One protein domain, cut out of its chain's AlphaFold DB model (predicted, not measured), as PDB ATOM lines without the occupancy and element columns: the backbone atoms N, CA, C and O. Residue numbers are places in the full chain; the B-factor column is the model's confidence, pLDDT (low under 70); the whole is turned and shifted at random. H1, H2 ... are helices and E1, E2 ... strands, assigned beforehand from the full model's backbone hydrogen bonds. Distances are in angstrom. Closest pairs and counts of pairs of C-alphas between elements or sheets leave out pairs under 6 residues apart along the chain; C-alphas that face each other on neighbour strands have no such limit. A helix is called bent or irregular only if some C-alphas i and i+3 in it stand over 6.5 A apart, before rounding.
ATOM      1  N   PRO A  32     251.305 139.397 340.571       95.12
ATOM      2  CA  PRO A  32     252.617 140.021 340.700       95.12
ATOM      3  C   PRO A  32     253.165 140.485 339.335       95.12
ATOM      4  O   PRO A  32     252.824 139.882 338.308       95.12
ATOM      5  N   PRO A  33     254.006 141.535 339.290       92.88
ATOM      6  CA  PRO A  33     254.515 142.098 338.036       92.88
ATOM      7  C   PRO A  33     255.311 141.089 337.195       92.88
ATOM      8  O   PRO A  33     255.339 141.201 335.970       92.88
ATOM      9  N   GLU A  34     255.878 140.053 337.817       95.56
ATOM     10  CA  GLU A  34     256.618 138.982 337.150       95.56
ATOM     11  C   GLU A  34     255.758 138.219 336.122       95.56
ATOM     12  O   GLU A  34     256.289 137.586 335.210       95.56
ATOM     13  N   TYR A  35     254.429 138.274 336.244       96.62
ATOM     14  CA  TYR A  35     253.471 137.562 335.390       96.62
ATOM     15  C   TYR A  35     252.920 138.392 334.223       96.62
ATOM     16  O   TYR A  35     251.989 137.955 333.546       96.62
ATOM     17  N   GLY A  36     253.462 139.577 333.957       93.50
ATOM     18  CA  GLY A  36     252.991 140.381 332.829       93.50
ATOM     19  C   GLY A  36     253.724 141.697 332.642       93.50
ATOM     20  O   GLY A  36     253.105 142.670 332.206       93.50
ATOM     21  N   LEU A  37     255.010 141.754 332.994       94.06
ATOM     22  CA  LEU A  37     255.784 142.986 332.907       94.06
ATOM     23  C   LEU A  37     255.862 143.467 331.454       94.06
ATOM     24  O   LEU A  37     256.263 142.728 330.549       94.06
ATOM     25  N   LEU A  38     255.499 144.731 331.254       93.88
ATOM     26  CA  LEU A  38     255.532 145.418 329.968       93.88
ATOM     27  C   LEU A  38     256.967 145.869 329.664       93.88
ATOM     28  O   LEU A  38     257.432 146.888 330.175       93.88
ATOM     29  N   ILE A  39     257.663 145.105 328.817       93.81
ATOM     30  CA  ILE A  39     259.106 145.243 328.557       93.81
ATOM     31  C   ILE A  39     259.483 146.627 328.015       93.81
ATOM     32  O   ILE A  39     260.522 147.177 328.378       93.81
ATOM     33  N   TYR A  40     258.643 147.228 327.168       92.56
ATOM     34  CA  TYR A  40     258.920 148.571 326.659       92.56
ATOM     35  C   TYR A  40     258.880 149.628 327.765       92.56
ATOM     36  O   TYR A  40     259.671 150.564 327.755       92.56
ATOM     37  N   GLN A  41     257.970 149.482 328.728       90.62
ATOM     38  CA  GLN A  41     257.755 150.488 329.768       90.62
ATOM     39  C   GLN A  41     258.779 150.399 330.901       90.62
ATOM     40  O   GLN A  41     258.985 151.386 331.598       90.62
ATOM     41  N   CYS A  42     259.441 149.253 331.081       90.94
ATOM     42  CA  CYS A  42     260.465 149.096 332.112       90.94
ATOM     43  C   CYS A  42     261.877 149.489 331.644       90.94
ATOM     44  O   CYS A  42     262.803 149.459 332.453       90.94
ATOM     45  N   ILE A  43     262.062 149.858 330.368       90.50
ATOM     46  CA  ILE A  43     263.390 150.066 329.764       90.50
ATOM     47  C   ILE A  43     264.200 151.179 330.445       90.50
ATOM     48  O   ILE A  43     265.394 151.018 330.673       90.50
ATOM     49  N   ASP A  44     263.542 152.269 330.846       89.94
ATOM     50  CA  ASP A  44     264.180 153.384 331.557       89.94
ATOM     51  C   ASP A  44     264.437 153.068 333.039       89.94
ATOM     52  O   ASP A  44     265.227 153.733 333.703       89.94
ATOM     53  N   SER A  45     263.772 152.043 333.575       90.50
ATOM     54  CA  SER A  45     263.862 151.639 334.981       90.50
ATOM     55  C   SER A  45     264.807 150.458 335.206       90.50
ATOM     56  O   SER A  45     264.919 149.987 336.329       90.50
ATOM     57  N   LEU A  46     265.527 149.979 334.185       85.94
ATOM     58  CA  LEU A  46     266.439 148.829 334.322       85.94
ATOM     59  C   LEU A  46     267.603 149.057 335.298       85.94
ATOM     60  O   LEU A  46     268.245 148.103 335.738       85.94
ATOM     61  N   HIS A  47     267.902 150.317 335.610       84.19
ATOM     62  CA  HIS A  47     268.910 150.688 336.597       84.19
ATOM     63  C   HIS A  47     268.392 150.627 338.043       84.19
ATOM     64  O   HIS A  47     269.205 150.650 338.961       84.19
ATOM     65  N   ASP A  48     267.073 150.553 338.250       90.44
ATOM     66  CA  ASP A  48     266.450 150.424 339.569       90.44
ATOM     67  C   ASP A  48     266.572 148.980 340.082       90.44
ATOM     68  O   ASP A  48     266.226 148.027 339.379       90.44
ATOM     69  N   GLU A  49     267.063 148.807 341.312       91.25
ATOM     70  CA  GLU A  49     267.292 147.482 341.903       91.25
ATOM     71  C   GLU A  49     266.000 146.668 342.069       91.25
ATOM     72  O   GLU A  49     266.011 145.458 341.833       91.25
ATOM     73  N   ASN A  50     264.872 147.306 342.403       90.62
ATOM     74  CA  ASN A  50     263.590 146.610 342.528       90.62
ATOM     75  C   ASN A  50     263.102 146.139 341.160       90.62
ATOM     76  O   ASN A  50     262.652 145.003 341.015       90.62
ATOM     77  N   MET A  51     263.215 146.995 340.141       92.50
ATOM     78  CA  MET A  51     262.847 146.614 338.777       92.50
ATOM     79  C   MET A  51     263.736 145.483 338.262       92.50
ATOM     80  O   MET A  51     263.251 144.546 337.633       92.50
ATOM     81  N   ARG A  52     265.033 145.536 338.569       90.19
ATOM     82  CA  ARG A  52     265.974 144.482 338.204       90.19
ATOM     83  C   ARG A  52     265.622 143.155 338.865       90.19
ATOM     84  O   ARG A  52     265.610 142.142 338.178       90.19
ATOM     85  N   HIS A  53     265.222 143.169 340.137       92.25
ATOM     86  CA  HIS A  53     264.729 141.973 340.817       92.25
ATOM     87  C   HIS A  53     263.494 141.367 340.131       92.25
ATOM     88  O   HIS A  53     263.443 140.153 339.940       92.25
ATOM     89  N   VAL A  54     262.520 142.191 339.728       94.50
ATOM     90  CA  VAL A  54     261.329 141.719 338.995       94.50
ATOM     91  C   VAL A  54     261.725 141.112 337.650       94.50
ATOM     92  O   VAL A  54     261.220 140.054 337.276       94.50
ATOM     93  N   ILE A  55     262.629 141.769 336.923       92.88
ATOM     94  CA  ILE A  55     263.095 141.304 335.616       92.88
ATOM     95  C   ILE A  55     263.834 139.986 335.757       92.88
ATOM     96  O   ILE A  55     263.466 139.049 335.070       92.88
ATOM     97  N   ASP A  56     264.783 139.870 336.681       92.06
ATOM     98  CA  ASP A  56     265.563 138.646 336.887       92.06
ATOM     99  C   ASP A  56     264.679 137.447 337.304       92.06
ATOM    100  O   ASP A  56     265.057 136.291 337.105       92.06
ATOM    101  N   ASN A  57     263.482 137.704 337.849       95.06
ATOM    102  CA  ASN A  57     262.524 136.686 338.296       95.06
ATOM    103  C   ASN A  57     261.283 136.541 337.399       95.06
ATOM    104  O   ASN A  57     260.336 135.831 337.770       95.06
ATOM    105  N   LEU A  58     261.288 137.171 336.222       95.12
ATOM    106  CA  LEU A  58     260.146 137.248 335.319       95.12
ATOM    107  C   LEU A  58     259.624 135.854 334.929       95.12
ATOM    108  O   LEU A  58     260.382 134.941 334.601       95.12
ATOM    109  N   LYS A  59     258.299 135.688 334.964       95.75
ATOM    110  CA  LYS A  59     257.595 134.468 334.537       95.75
ATOM    111  C   LYS A  59     256.971 134.629 333.159       95.75
ATOM    112  O   LYS A  59     256.966 133.681 332.380       95.75
ATOM    113  N   ILE A  60     256.449 135.819 332.859       95.19
ATOM    114  CA  ILE A  60     255.851 136.151 331.564       95.19
ATOM    115  C   ILE A  60     256.340 137.533 331.131       95.19
ATOM    116  O   ILE A  60     255.986 138.551 331.728       95.19
ATOM    117  N   ALA A  61     257.119 137.564 330.051       93.75
ATOM    118  CA  ALA A  61     257.527 138.796 329.391       93.75
ATOM    119  C   ALA A  61     256.445 139.279 328.426       93.75
ATOM    120  O   ALA A  61     256.113 138.592 327.456       93.75
ATOM    121  N   HIS A  62     255.927 140.488 328.640       95.19
ATOM    122  CA  HIS A  62     255.027 141.124 327.691       95.19
ATOM    123  C   HIS A  62     255.809 142.108 326.816       95.19
ATOM    124  O   HIS A  62     255.989 143.279 327.148       95.19
ATOM    125  N   PHE A  63     256.242 141.635 325.646       94.75
ATOM    126  CA  PHE A  63     256.846 142.483 324.618       94.75
ATOM    127  C   PHE A  63     255.790 143.403 323.985       94.75
ATOM    128  O   PHE A  63     255.096 143.012 323.041       94.75
ATOM    129  N   ASN A  64     255.630 144.614 324.512       91.69
ATOM    130  CA  ASN A  64     254.623 145.587 324.094       91.69
ATOM    131  C   ASN A  64     255.219 146.743 323.270       91.69
ATOM    132  O   ASN A  64     256.417 147.006 323.283       91.69
ATOM    133  N   GLY A  65     254.366 147.454 322.528       88.06
ATOM    134  CA  GLY A  65     254.792 148.615 321.743       88.06
ATOM    135  C   GLY A  65     255.949 148.291 320.779       88.06
ATOM    136  O   GLY A  65     255.841 147.327 320.012       88.06
ATOM    137  N   PRO A  66     257.043 149.076 320.772       87.00
ATOM    138  CA  PRO A  66     258.179 148.839 319.891       87.00
ATOM    139  C   PRO A  66     259.063 147.668 320.331       87.00
ATOM    140  O   PRO A  66     259.845 147.207 319.509       87.00
ATOM    141  N   SER A  67     258.942 147.134 321.552       89.56
ATOM    142  CA  SER A  67     259.851 146.100 322.073       89.56
ATOM    143  C   SER A  67     259.600 144.694 321.510       89.56
ATOM    144  O   SER A  67     259.916 143.703 322.162       89.56
ATOM    145  N   LYS A  68     258.975 144.568 320.334       92.50
ATOM    146  CA  LYS A  68     258.783 143.272 319.672       92.50
ATOM    147  C   LYS A  68     260.160 142.726 319.261       92.50
ATOM    148  O   LYS A  68     260.809 143.393 318.450       92.50
ATOM    149  N   PRO A  69     260.597 141.544 319.746       91.88
ATOM    150  CA  PRO A  69     261.958 141.053 319.513       91.88
ATOM    151  C   PRO A  69     262.308 140.898 318.035       91.88
ATOM    152  O   PRO A  69     263.425 141.201 317.640       91.88
ATOM    153  N   TRP A  70     261.331 140.551 317.194       90.94
ATOM    154  CA  TRP A  70     261.482 140.461 315.739       90.94
ATOM    155  C   TRP A  70     261.510 141.812 315.004       90.94
ATOM    156  O   TRP A  70     261.709 141.852 313.794       90.94
ATOM    157  N   ARG A  71     261.289 142.930 315.704       87.31
ATOM    158  CA  ARG A  71     261.295 144.285 315.132       87.31
ATOM    159  C   ARG A  71     262.514 145.081 315.580       87.31
ATOM    160  O   ARG A  71     263.210 145.644 314.745       87.31
ATOM    161  N   THR A  72     262.785 145.124 316.882       85.62
ATOM    162  CA  THR A  72     263.989 145.751 317.442       85.62
ATOM    163  C   THR A  72     264.368 145.096 318.764       85.62
ATOM    164  O   THR A  72     263.505 144.696 319.544       85.62
ATOM    165  N   THR A  73     265.669 145.020 319.031       88.75
ATOM    166  CA  THR A  73     266.230 144.505 320.286       88.75
ATOM    167  C   THR A  73     266.801 145.609 321.176       88.75
ATOM    168  O   THR A  73     267.160 145.335 322.317       88.75
ATOM    169  N   TYR A  74     266.839 146.857 320.697       88.19
ATOM    170  CA  TYR A  74     267.371 148.000 321.438       88.19
ATOM    171  C   TYR A  74     266.382 149.169 321.498       88.19
ATOM    172  O   TYR A  74     265.541 149.357 320.611       88.19
ATOM    173  N   ALA A  75     266.543 149.984 322.535       88.31
ATOM    174  CA  ALA A  75     265.920 151.286 322.714       88.31
ATOM    175  C   ALA A  75     266.984 152.344 323.011       88.31
ATOM    176  O   ALA A  75     268.060 152.023 323.516       88.31
ATOM    177  N   ILE A  76     266.654 153.605 322.741       85.56
ATOM    178  CA  ILE A  76     267.354 154.744 323.334       85.56
ATOM    179  C   ILE A  76     266.547 155.142 324.571       85.56
ATOM    180  O   ILE A  76     265.371 155.482 324.443       85.56
ATOM    181  N   THR A  77     267.157 155.041 325.746       87.62
ATOM    182  CA  THR A  77     266.563 155.414 327.039       87.62
ATOM    183  C   THR A  77     266.498 156.932 327.212       87.62
ATOM    184  O   THR A  77     267.111 157.692 326.459       87.62
ATOM    185  N   GLN A  78     265.782 157.394 328.239       85.69
ATOM    186  CA  GLN A  78     265.688 158.817 328.591       85.69
ATOM    187  C   GLN A  78     267.044 159.459 328.902       85.69
ATOM    188  O   GLN A  78     267.247 160.630 328.594       85.69
ATOM    189  N   ASP A  79     267.996 158.703 329.454       83.56
ATOM    190  CA  ASP A  79     269.376 159.159 329.670       83.56
ATOM    191  C   ASP A  79     270.257 159.037 328.410       83.56
ATOM    192  O   ASP A  79     271.488 159.136 328.473       83.56
ATOM    193  N   LEU A  80     269.612 158.859 327.253       82.06
ATOM    194  CA  LEU A  80     270.214 158.799 325.929       82.06
ATOM    195  C   LEU A  80     271.221 157.661 325.796       82.06
ATOM    196  O   LEU A  80     272.242 157.816 325.127       82.06
ATOM    197  N   LYS A  81     270.980 156.518 326.440       83.25
ATOM    198  CA  LYS A  81     271.813 155.325 326.291       83.25
ATOM    199  C   LYS A  81     271.134 154.306 325.398       83.25
ATOM    200  O   LYS A  81     269.920 154.129 325.416       83.25
ATOM    201  N   LEU A  82     271.947 153.616 324.606       85.25
ATOM    202  CA  LEU A  82     271.480 152.460 323.866       85.25
ATOM    203  C   LEU A  82     271.348 151.288 324.844       85.25
ATOM    204  O   LEU A  82     272.347 150.798 325.368       85.25
ATOM    205  N   GLN A  83     270.122 150.839 325.075       88.75
ATOM    206  CA  GLN A  83     269.802 149.779 326.023       88.75
ATOM    207  C   GLN A  83     269.125 148.620 325.300       88.75
ATOM    208  O   GLN A  83     268.197 148.815 324.516       88.75
ATOM    209  N   LYS A  84     269.595 147.398 325.557       90.31
ATOM    210  CA  LYS A  84     268.978 146.183 325.019       90.31
ATOM    211  C   LYS A  84     267.719 145.847 325.818       90.31
ATOM    212  O   LYS A  84     267.745 145.940 327.049       90.31
ATOM    213  N   TYR A  85     266.644 145.453 325.137       92.50
ATOM    214  CA  TYR A  85     265.447 144.943 325.802       92.50
ATOM    215  C   TYR A  85     265.759 143.604 326.494       92.50
ATOM    216  O   TYR A  85     266.362 142.731 325.864       92.50
ATOM    217  N   PRO A  86     265.340 143.413 327.758       93.06
ATOM    218  CA  PRO A  86     265.447 142.125 328.435       93.06
ATOM    219  C   PRO A  86     264.751 141.014 327.647       93.06
ATOM    220  O   PRO A  86     263.734 141.254 326.992       93.06
ATOM    221  N   TYR A  87     265.280 139.795 327.742       93.88
ATOM    222  CA  TYR A  87     264.695 138.582 327.165       93.88
ATOM    223  C   TYR A  87     264.576 138.535 325.630       93.88
ATOM    224  O   TYR A  87     263.922 137.643 325.083       93.88
ATOM    225  N   SER A  88     265.185 139.477 324.897       92.94
ATOM    226  CA  SER A  88     265.111 139.485 323.430       92.94
ATOM    227  C   SER A  88     265.843 138.302 322.790       92.94
ATOM    228  O   SER A  88     265.400 137.804 321.758       92.94
ATOM    229  N   ASP A  89     266.958 137.865 323.381       93.31
ATOM    230  CA  ASP A  89     267.758 136.751 322.855       93.31
ATOM    231  C   ASP A  89     267.076 135.419 323.144       93.31
ATOM    232  O   ASP A  89     267.000 134.551 322.285       93.31
ATOM    233  N   GLU A  90     266.512 135.281 324.338       94.62
ATOM    234  CA  GLU A  90     265.724 134.139 324.771       94.62
ATOM    235  C   GLU A  90     264.503 133.951 323.873       94.62
ATOM    236  O   GLU A  90     264.202 132.825 323.476       94.62
ATOM    237  N   TRP A  91     263.840 135.046 323.483       95.44
ATOM    238  CA  TRP A  91     262.761 134.990 322.501       95.44
ATOM    239  C   TRP A  91     263.239 134.413 321.165       95.44
ATOM    240  O   TRP A  91     262.605 133.498 320.640       95.44
ATOM    241  N   TRP A  92     264.369 134.894 320.637       95.38
ATOM    242  CA  TRP A  92     264.939 134.377 319.391       95.38
ATOM    243  C   TRP A  92     265.373 132.917 319.513       95.38
ATOM    244  O   TRP A  92     265.073 132.121 318.628       95.38
ATOM    245  N   ASN A  93     265.992 132.536 320.629       95.44
ATOM    246  CA  ASN A  93     266.380 131.156 320.902       95.44
ATOM    247  C   ASN A  93     265.169 130.214 320.881       95.44
ATOM    248  O   ASN A  93     265.273 129.112 320.347       95.44
ATOM    249  N   MET A  94     264.025 130.639 321.430       95.38
ATOM    250  CA  MET A  94     262.776 129.871 321.369       95.38
ATOM    251  C   MET A  94     262.173 129.858 319.959       95.38
ATOM    252  O   MET A  94     261.744 128.807 319.486       95.38
ATOM    253  N   ALA A  95     262.166 130.999 319.267       95.69
ATOM    254  CA  ALA A  95     261.650 131.100 317.903       95.69
ATOM    255  C   ALA A  95     262.393 130.141 316.956       95.69
ATOM    256  O   ALA A  95     261.757 129.354 316.261       95.69
ATOM    257  N   MET A  96     263.727 130.097 317.028       96.38
ATOM    258  CA  MET A  96     264.568 129.200 316.218       96.38
ATOM    259  C   MET A  96     264.316 127.708 316.470       96.38
ATOM    260  O   MET A  96     264.629 126.875 315.626       96.38
ATOM    261  N   GLN A  97     263.752 127.351 317.622       96.00
ATOM    262  CA  GLN A  97     263.394 125.968 317.950       96.00
ATOM    263  C   GLN A  97     261.969 125.608 317.508       96.00
ATOM    264  O   GLN A  97     261.542 124.462 317.659       96.00
ATOM    265  N   THR A  98     261.213 126.567 316.967       95.50
ATOM    266  CA  THR A  98     259.834 126.343 316.535       95.50
ATOM    267  C   THR A  98     259.820 125.547 315.234       95.50
ATOM    268  O   THR A  98     260.259 126.010 314.180       95.50
ATOM    269  N   HIS A  99     259.295 124.326 315.310       96.25
ATOM    270  CA  HIS A  99     259.203 123.434 314.163       96.25
ATOM    271  C   HIS A  99     258.360 124.047 313.035       96.25
ATOM    272  O   HIS A  99     257.283 124.587 313.282       96.25
ATOM    273  N   GLY A 100     258.846 123.924 311.798       96.56
ATOM    274  CA  GLY A 100     258.164 124.409 310.596       96.56
ATOM    275  C   GLY A 100     258.403 125.879 310.241       96.56
ATOM    276  O   GLY A 100     257.842 126.315 309.248       96.56
ATOM    277  N   PHE A 101     259.214 126.614 311.015       96.19
ATOM    278  CA  PHE A 101     259.480 128.047 310.788       96.19
ATOM    279  C   PHE A 101     260.971 128.429 310.853       96.19
ATOM    280  O   PHE A 101     261.319 129.599 311.017       96.19
ATOM    281  N   LEU A 102     261.874 127.442 310.816       95.25
ATOM    282  CA  LEU A 102     263.307 127.686 311.007       95.25
ATOM    283  C   LEU A 102     263.874 128.620 309.931       95.25
ATOM    284  O   LEU A 102     264.669 129.502 310.255       95.25
ATOM    285  N   ASP A 103     263.460 128.440 308.678       96.06
ATOM    286  CA  ASP A 103     263.967 129.223 307.553       96.06
ATOM    287  C   ASP A 103     263.515 130.686 307.669       96.06
ATOM    288  O   ASP A 103     264.345 131.596 307.606       96.06
ATOM    289  N   GLU A 104     262.232 130.915 307.961       96.38
ATOM    290  CA  GLU A 104     261.658 132.246 308.162       96.38
ATOM    291  C   GLU A 104     262.308 132.962 309.348       96.38
ATOM    292  O   GLU A 104     262.689 134.132 309.246       96.38
ATOM    293  N   PHE A 105     262.488 132.273 310.479       96.44
ATOM    294  CA  PHE A 105     263.141 132.878 311.638       96.44
ATOM    295  C   PHE A 105     264.620 133.158 311.387       96.44
ATOM    296  O   PHE A 105     265.103 134.215 311.798       96.44
ATOM    297  N   THR A 106     265.325 132.276 310.676       95.00
ATOM    298  CA  THR A 106     266.724 132.486 310.277       95.00
ATOM    299  C   THR A 106     266.857 133.715 309.383       95.00
ATOM    300  O   THR A 106     267.710 134.570 309.632       95.00
ATOM    301  N   GLU A 107     265.993 133.849 308.377       95.44
ATOM    302  CA  GLU A 107     265.967 135.015 307.495       95.44
ATOM    303  C   GLU A 107     265.711 136.303 308.287       95.44
ATOM    304  O   GLU A 107     266.501 137.250 308.216       95.44
ATOM    305  N   MET A 108     264.655 136.326 309.104       94.50
ATOM    306  CA  MET A 108     264.297 137.498 309.902       94.50
ATOM    307  C   MET A 108     265.408 137.897 310.884       94.50
ATOM    308  O   MET A 108     265.721 139.084 311.018       94.50
ATOM    309  N   TYR A 109     266.030 136.922 311.551       93.56
ATOM    310  CA  TYR A 109     267.135 137.162 312.476       93.56
ATOM    311  C   TYR A 109     268.360 137.735 311.764       93.56
ATOM    312  O   TYR A 109     268.989 138.665 312.274       93.56
ATOM    313  N   ASN A 110     268.686 137.231 310.572       93.06
ATOM    314  CA  ASN A 110     269.805 137.726 309.777       93.06
ATOM    315  C   ASN A 110     269.575 139.169 309.317       93.06
ATOM    316  O   ASN A 110     270.462 140.006 309.496       93.06
ATOM    317  N   ILE A 111     268.381 139.485 308.801       91.19
ATOM    318  CA  ILE A 111     268.002 140.854 308.413       91.19
ATOM    319  C   ILE A 111     268.147 141.799 309.607       91.19
ATOM    320  O   ILE A 111     268.784 142.852 309.510       91.19
ATOM    321  N   GLN A 112     267.594 141.413 310.758       89.81
ATOM    322  CA  GLN A 112     267.665 142.229 311.961       89.81
ATOM    323  C   GLN A 112     269.111 142.397 312.453       89.81
ATOM    324  O   GLN A 112     269.524 143.513 312.772       89.81
ATOM    325  N   SER A 113     269.896 141.320 312.493       86.94
ATOM    326  CA  SER A 113     271.287 141.336 312.958       86.94
ATOM    327  C   SER A 113     272.178 142.206 312.074       86.94
ATOM    328  O   SER A 113     273.002 142.969 312.585       86.94
ATOM    329  N   GLN A 114     271.981 142.156 310.755       87.50
ATOM    330  CA  GLN A 114     272.669 143.033 309.808       87.50
ATOM    331  C   GLN A 114     272.272 144.497 310.017       87.50
ATOM    332  O   GLN A 114     273.149 145.357 310.114       87.50
ATOM    333  N   ALA A 115     270.974 144.782 310.163       85.38
ATOM    334  CA  ALA A 115     270.486 146.133 310.421       85.38
ATOM    335  C   ALA A 115     271.038 146.699 311.739       85.38
ATOM    336  O   ALA A 115     271.465 147.852 311.778       85.38
ATOM    337  N   ILE A 116     271.083 145.897 312.806       83.12
ATOM    338  CA  ILE A 116     271.684 146.294 314.084       83.12
ATOM    339  C   ILE A 116     273.176 146.550 313.899       83.12
ATOM    340  O   ILE A 116     273.655 147.599 314.308       83.12
ATOM    341  N   THR A 117     273.910 145.633 313.272       84.00
ATOM    342  CA  THR A 117     275.366 145.762 313.101       84.00
ATOM    343  C   THR A 117     275.729 147.011 312.302       84.00
ATOM    344  O   THR A 117     276.596 147.774 312.721       84.00
ATOM    345  N   ALA A 118     275.021 147.265 311.199       83.00
ATOM    346  CA  ALA A 118     275.242 148.441 310.363       83.00
ATOM    347  C   ALA A 118     274.909 149.751 311.094       83.00
ATOM    348  O   ALA A 118     275.608 150.750 310.933       83.00
ATOM    349  N   ASN A 119     273.854 149.752 311.916       81.06
ATOM    350  CA  ASN A 119     273.350 150.974 312.534       81.06
ATOM    351  C   ASN A 119     273.833 151.199 313.968       81.06
ATOM    352  O   ASN A 119     273.673 152.306 314.466       81.06
ATOM    353  N   LYS A 120     274.441 150.219 314.649       79.69
ATOM    354  CA  LYS A 120     274.839 150.351 316.062       79.69
ATOM    355  C   LYS A 120     275.803 151.516 316.273       79.69
ATOM    356  O   LYS A 120     275.533 152.371 317.104       79.69
ATOM    357  N   ALA A 121     276.853 151.614 315.455       81.31
ATOM    358  CA  ALA A 121     277.803 152.726 315.525       81.31
ATOM    359  C   ALA A 121     277.135 154.089 315.254       81.31
ATOM    360  O   ALA A 121     277.493 155.099 315.860       81.31
ATOM    361  N   VAL A 122     276.138 154.120 314.364       82.88
ATOM    362  CA  VAL A 122     275.355 155.329 314.077       82.88
ATOM    363  C   VAL A 122     274.465 155.692 315.267       82.88
ATOM    364  O   VAL A 122     274.428 156.856 315.657       82.88
ATOM    365  N   LEU A 123     273.789 154.714 315.875       77.81
ATOM    366  CA  LEU A 123     272.950 154.902 317.059       77.81
ATOM    367  C   LEU A 123     273.773 155.393 318.255       77.81
ATOM    368  O   LEU A 123     273.367 156.353 318.909       77.81
ATOM    369  N   ASP A 124     274.947 154.806 318.487       80.56
ATOM    370  CA  ASP A 124     275.879 155.236 319.534       80.56
ATOM    371  C   ASP A 124     276.356 156.681 319.290       80.56
ATOM    372  O   ASP A 124     276.326 157.514 320.196       80.56
ATOM    373  N   SER A 125     276.694 157.025 318.042       84.44
ATOM    374  CA  SER A 125     277.087 158.389 317.655       84.44
ATOM    375  C   SER A 125     275.955 159.411 317.834       84.44
ATOM    376  O   SER A 125     276.183 160.529 318.308       84.44
ATOM    377  N   ILE A 126     274.716 159.045 317.492       83.88
ATOM    378  CA  ILE A 126     273.536 159.890 317.723       83.88
ATOM    379  C   ILE A 126     273.343 160.118 319.225       83.88
ATOM    380  O   ILE A 126     273.209 161.269 319.644       83.88
ATOM    381  N   ALA A 127     273.399 159.055 320.031       82.56
ATOM    382  CA  ALA A 127     273.304 159.131 321.484       82.56
ATOM    383  C   ALA A 127     274.373 160.064 322.087       82.56
ATOM    384  O   ALA A 127     274.054 160.943 322.890       82.56
ATOM    385  N   ASP A 128     275.630 159.952 321.645       86.00
ATOM    386  CA  ASP A 128     276.714 160.849 322.061       86.00
ATOM    387  C   ASP A 128     276.453 162.311 321.697       86.00
ATOM    388  O   ASP A 128     276.625 163.211 322.527       86.00
ATOM    389  N   ARG A 129     276.007 162.575 320.464       87.88
ATOM    390  CA  ARG A 129     275.685 163.940 320.020       87.88
ATOM    391  C   ARG A 129     274.535 164.538 320.823       87.88
ATOM    392  O   ARG A 129     274.594 165.725 321.147       87.88
ATOM    393  N   MET A 130     273.524 163.741 321.168       87.00
ATOM    394  CA  MET A 130     272.418 164.190 322.013       87.00
ATOM    395  C   MET A 130     272.917 164.542 323.423       87.00
ATOM    396  O   MET A 130     272.658 165.649 323.889       87.00
ATOM    397  N   ARG A 131     273.764 163.708 324.043       86.19
ATOM    398  CA  ARG A 131     274.383 164.025 325.348       86.19
ATOM    399  C   ARG A 131     275.214 165.310 325.317       86.19
ATOM    400  O   ARG A 131     275.176 166.122 326.244       86.19
ATOM    401  N   GLN A 132     275.976 165.523 324.244       89.44
ATOM    402  CA  GLN A 132     276.734 166.763 324.059       89.44
ATOM    403  C   GLN A 132     275.812 167.983 323.935       89.44
ATOM    404  O   GLN A 132     276.142 169.057 324.445       89.44
ATOM    405  N   MET A 133     274.669 167.833 323.264       90.81
ATOM    406  CA  MET A 133     273.668 168.886 323.133       90.81
ATOM    407  C   MET A 133     273.036 169.232 324.487       90.81
ATOM    408  O   MET A 133     273.013 170.414 324.834       90.81
ATOM    409  N   ASP A 134     272.657 168.239 325.292       88.06
ATOM    410  CA  ASP A 134     272.119 168.450 326.644       88.06
ATOM    411  C   ASP A 134     273.123 169.172 327.548       88.06
ATOM    412  O   ASP A 134     272.794 170.156 328.213       88.06
ATOM    413  N   SER A 135     274.402 168.779 327.496       89.00
ATOM    414  CA  SER A 135     275.469 169.476 328.228       89.00
ATOM    415  C   SER A 135     275.606 170.946 327.809       89.00
ATOM    416  O   SER A 135     275.869 171.828 328.635       89.00
ATOM    417  N   ARG A 136     275.432 171.246 326.515       92.06
ATOM    418  CA  ARG A 136     275.461 172.622 325.998       92.06
ATOM    419  C   ARG A 136     274.241 173.420 326.449       92.06
ATOM    420  O   ARG A 136     274.419 174.580 326.822       92.06
ATOM    421  N   LEU A 137     273.052 172.818 326.442       90.81
ATOM    422  CA  LEU A 137     271.814 173.441 326.912       90.81
ATOM    423  C   LEU A 137     271.904 173.775 328.403       90.81
ATOM    424  O   LEU A 137     271.754 174.941 328.755       90.81
ATOM    425  N   ALA A 138     272.327 172.833 329.249       88.50
ATOM    426  CA  ALA A 138     272.534 173.076 330.682       88.50
ATOM    427  C   ALA A 138     273.531 174.224 330.950       88.50
ATOM    428  O   ALA A 138     273.331 175.075 331.824       88.50
ATOM    429  N   LYS A 139     274.612 174.312 330.157       87.06
ATOM    430  CA  LYS A 139     275.552 175.445 330.227       87.06
ATOM    431  C   LYS A 139     274.883 176.766 329.848       87.06
ATOM    432  O   LYS A 139     275.165 177.772 330.497       87.06
ATOM    433  N   LEU A 140     274.039 176.797 328.817       87.25
ATOM    434  CA  LEU A 140     273.312 178.004 328.404       87.25
ATOM    435  C   LEU A 140     272.287 178.429 329.457       87.25
ATOM    436  O   LEU A 140     272.289 179.593 329.855       87.25
ATOM    437  N   GLU A 141     271.498 177.495 329.980       88.00
ATOM    438  CA  GLU A 141     270.537 177.741 331.059       88.00
ATOM    439  C   GLU A 141     271.223 178.301 332.306       88.00
ATOM    440  O   GLU A 141     270.779 179.300 332.866       88.00
ATOM    441  N   SER A 142     272.374 177.743 332.706       83.44
ATOM    442  CA  SER A 142     273.124 178.269 333.856       83.44
ATOM    443  C   SER A 142     273.576 179.724 333.664       83.44
ATOM    444  O   SER A 142     273.590 180.499 334.626       83.44
ATOM    445  N   LYS A 143     273.918 180.117 332.426       81.62
ATOM    446  CA  LYS A 143     274.285 181.499 332.079       81.62
ATOM    447  C   LYS A 143     273.069 182.418 332.092       81.62
ATOM    448  O   LYS A 143     273.176 183.526 332.609       81.62
ATOM    449  N   LEU A 144     271.938 181.958 331.556       81.44
ATOM    450  CA  LEU A 144     270.680 182.707 331.524       81.44
ATOM    451  C   LEU A 144     270.099 182.918 332.925       81.44
ATOM    452  O   LEU A 144     269.630 184.010 333.224       81.44
ATOM    453  N   ASN A 145     270.210 181.924 333.807       84.88
ATOM    454  CA  ASN A 145     269.710 182.002 335.182       84.88
ATOM    455  C   ASN A 145     270.593 182.866 336.097       84.88
ATOM    456  O   ASN A 145     270.145 183.331 337.145       84.88
ATOM    457  N   LYS A 146     271.868 183.083 335.741       82.81
ATOM    458  CA  LYS A 146     272.816 183.911 336.511       82.81
ATOM    459  C   LYS A 146     273.586 184.872 335.592       82.81
ATOM    460  O   LYS A 146     274.823 184.826 335.551       82.81
ATOM    461  N   PRO A 147     272.886 185.779 334.887       77.62
ATOM    462  CA  PRO A 147     273.487 186.587 333.829       77.62
ATOM    463  C   PRO A 147     274.544 187.543 334.393       77.62
ATOM    464  O   PRO A 147     275.622 187.684 333.821       77.62
ATOM    465  N   HIS A 148     274.303 188.102 335.583       78.12
ATOM    466  CA  HIS A 148     275.238 188.981 336.289       78.12
ATOM    467  C   HIS A 148     276.570 188.286 336.626       78.12
ATOM    468  O   HIS A 148     277.636 188.867 336.423       78.12
ATOM    469  N   LYS A 149     276.542 187.020 337.076       76.00
ATOM    470  CA  LYS A 149     277.771 186.250 337.339       76.00
ATOM    471  C   LYS A 149     278.545 186.013 336.050       76.00
ATOM    472  O   LYS A 149     279.748 186.258 336.027       76.00
ATOM    473  N   TYR A 150     277.859 185.598 334.984       76.31
ATOM    474  CA  TYR A 150     278.487 185.361 333.686       76.31
ATOM    475  C   TYR A 150     279.147 186.624 333.113       76.31
ATOM    476  O   TYR A 150     280.311 186.571 332.711       76.31
ATOM    477  N   ILE A 151     278.440 187.760 333.136       80.12
ATOM    478  CA  ILE A 151     278.966 189.061 332.699       80.12
ATOM    479  C   ILE A 151     280.189 189.448 333.536       80.12
ATOM    480  O   ILE A 151     281.227 189.781 332.966       80.12
ATOM    481  N   SER A 152     280.122 189.324 334.868       79.50
ATOM    482  CA  SER A 152     281.257 189.659 335.743       79.50
ATOM    483  C   SER A 152     282.494 188.798 335.457       79.50
ATOM    484  O   SER A 152     283.610 189.313 335.411       79.50
ATOM    485  N   THR A 153     282.308 187.498 335.196       83.75
ATOM    486  CA  THR A 153     283.403 186.580 334.865       83.75
ATOM    487  C   THR A 153     284.018 186.937 333.517       83.75
ATOM    488  O   THR A 153     285.239 186.999 333.401       83.75
ATOM    489  N   LYS A 154     283.194 187.222 332.501       84.81
ATOM    490  CA  LYS A 154     283.682 187.643 331.180       84.81
ATOM    491  C   LYS A 154     284.431 188.969 331.238       84.81
ATOM    492  O   LYS A 154     285.488 189.076 330.623       84.81
ATOM    493  N   PHE A 155     283.934 189.930 332.009       84.81
ATOM    494  CA  PHE A 155     284.604 191.210 332.215       84.81
ATOM    495  C   PHE A 155     285.956 191.039 332.922       84.81
ATOM    496  O   PHE A 155     286.957 191.573 332.456       84.81
ATOM    497  N   LYS A 156     286.027 190.206 333.974       87.88
ATOM    498  CA  LYS A 156     287.297 189.854 334.636       87.88
ATOM    499  C   LYS A 156     288.302 189.209 333.680       87.88
ATOM    500  O   LYS A 156     289.459 189.612 333.670       87.88
ATOM    501  N   MET A 157     287.868 188.245 332.865       87.19
ATOM    502  CA  MET A 157     288.740 187.600 331.873       87.19
ATOM    503  C   MET A 157     289.249 188.591 330.819       87.19
ATOM    504  O   MET A 157     290.408 188.520 330.420       87.19
ATOM    505  N   TRP A 158     288.393 189.511 330.364       88.44
ATOM    506  CA  TRP A 158     288.775 190.546 329.406       88.44
ATOM    507  C   TRP A 158     289.817 191.503 329.994       88.44
ATOM    508  O   TRP A 158     290.844 191.735 329.360       88.44
ATOM    509  N   LEU A 159     289.606 191.978 331.228       85.12
ATOM    510  CA  LEU A 159     290.591 192.792 331.942       85.12
ATOM    511  C   LEU A 159     291.925 192.050 332.060       85.12
ATOM    512  O   LEU A 159     292.962 192.592 331.697       85.12
ATOM    513  N   GLN A 160     291.906 190.783 332.485       84.94
ATOM    514  CA  GLN A 160     293.124 189.974 332.563       84.94
ATOM    515  C   GLN A 160     293.839 189.893 331.211       84.94
ATOM    516  O   GLN A 160     295.035 190.137 331.158       84.94
ATOM    517  N   GLN A 161     293.138 189.636 330.104       84.19
ATOM    518  CA  GLN A 161     293.775 189.589 328.781       84.19
ATOM    519  C   GLN A 161     294.373 190.924 328.322       84.19
ATOM    520  O   GLN A 161     295.389 190.907 327.632       84.19
ATOM    521  N   GLN A 162     293.766 192.058 328.683       81.44
ATOM    522  CA  GLN A 162     294.313 193.382 328.368       81.44
ATOM    523  C   GLN A 162     295.582 193.676 329.174       81.44
ATOM    524  O   GLN A 162     296.544 194.204 328.629       81.44
ATOM    525  N   PHE A 163     295.613 193.270 330.444       74.88
ATOM    526  CA  PHE A 163     296.726 193.561 331.352       74.88
ATOM    527  C   PHE A 163     297.783 192.446 331.452       74.88
ATOM    528  O   PHE A 163     298.766 192.627 332.154       74.88
ATOM    529  N   SER A 164     297.621 191.316 330.751       61.53
ATOM    530  CA  SER A 164     298.633 190.238 330.664       61.53
ATOM    531  C   SER A 164     299.565 190.365 329.448       61.53
ATOM    532  O   SER A 164     300.396 189.489 329.222       61.53
ATOM    533  N   LYS A 165     299.376 191.391 328.605       57.03
ATOM    534  CA  LYS A 165     300.205 191.673 327.415       57.03
ATOM    535  C   LYS A 165     301.206 192.823 327.625       57.03
ATOM    536  O   LYS A 165     301.817 193.272 326.657       57.03
TER     537      LYS A 165
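AT A GLANCE: This is residues 32 to 165 of the 166 residues of an uncharacterized protein of Helicobacter muridarum (UniProt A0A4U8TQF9). A small two-stranded hairpin, E1 and E2, sits beside the middle of a long bent helix, H3, with H1 and two long loop stretches, residues 32 to 48 and 57 to 73, on the side of the hairpin away from H3. At one end of H3, the helix H2 folds back along its first arm H3a; at the other end the second arm H3b runs far out, and H4 turns off from it at about a right angle, so that residues 135 to 141 and 152 to 165 stick out as a long arm. The printed part has 134 residues, with four named helices and two named strands in the order H1, E1, E2, H2, H3, H4, and its class is mostly helix. The sheet has the order E1 - E2 and is antiparallel. The whole is extended, with a radius of gyration of the C-alphas of 23.5 A and spans of 81 by 37 by 21 A.

IN THESE COORDINATES: E1 covers residues 74 to 76 and begins at C-alpha 74 at (267.371, 148.000, 321.438); E2 covers residues 82 to 84. H3, residues 102 to 145, was assigned as one helix by its hydrogen bonds but is bent: C-alphas 118 and 121 are 7.2 A apart. Its arms are H3a, residues 102 to 118, 24.0 A long, and H3b, residues 121 to 145, 36.2 A long. H2 covers residues 88 to 96 and is 12.6 A long. H1 covers residues 49 to 56, is 10.3 A long and begins at C-alpha 49 at (267.292, 147.482, 341.903). H4, residues 147 to 163, is 24.4 A long and ends at C-alpha 163 at (296.726, 193.561, 331.352).

HOW THE PARTS SIT: E1 and E2 form a hairpin, antiparallel at 147 degrees, with N 75 and O 83 at 2.8 A, within hydrogen-bond range. The closest C-alphas of E2 and H3b are those of Leu 82 and Asp 124, 6.8 A apart. H3a and H3b stand at a steep tilt of 45 degrees. H2 and H3a form a helical hairpin: they touch, H3a with residues 102 to 109 alone, and run opposite ways at a shallow tilt of 31 degrees; their closest C-alphas, those of Met 96 and Leu 102, are 5.6 A apart. H3b and H4 are close but not clearly touching, about perpendicular at 88 degrees, and their closest C-alphas, those of Lys 143 and Tyr 150, are 5.9 A apart. H1 touches no helix and is apart from E2. Residues 37 to 38 pair with residues 61 to 62, parallel. In H1, H2, H3a, H3b and H4 every O i to N i+4 pair is within hydrogen-bond range.

THE WHOLE: The two C-alphas farthest apart are those of Gly 100 and Phe 163, 81.9 A. Without the stretches that stand free, the body of 101 residues spans 66 by 37 by 18 A. The printed part has no cut. The link from H1 to E1, 17 residues, is long. The mean pLDDT of the printed part is 88.5, and residues 164 to 165 are under 70.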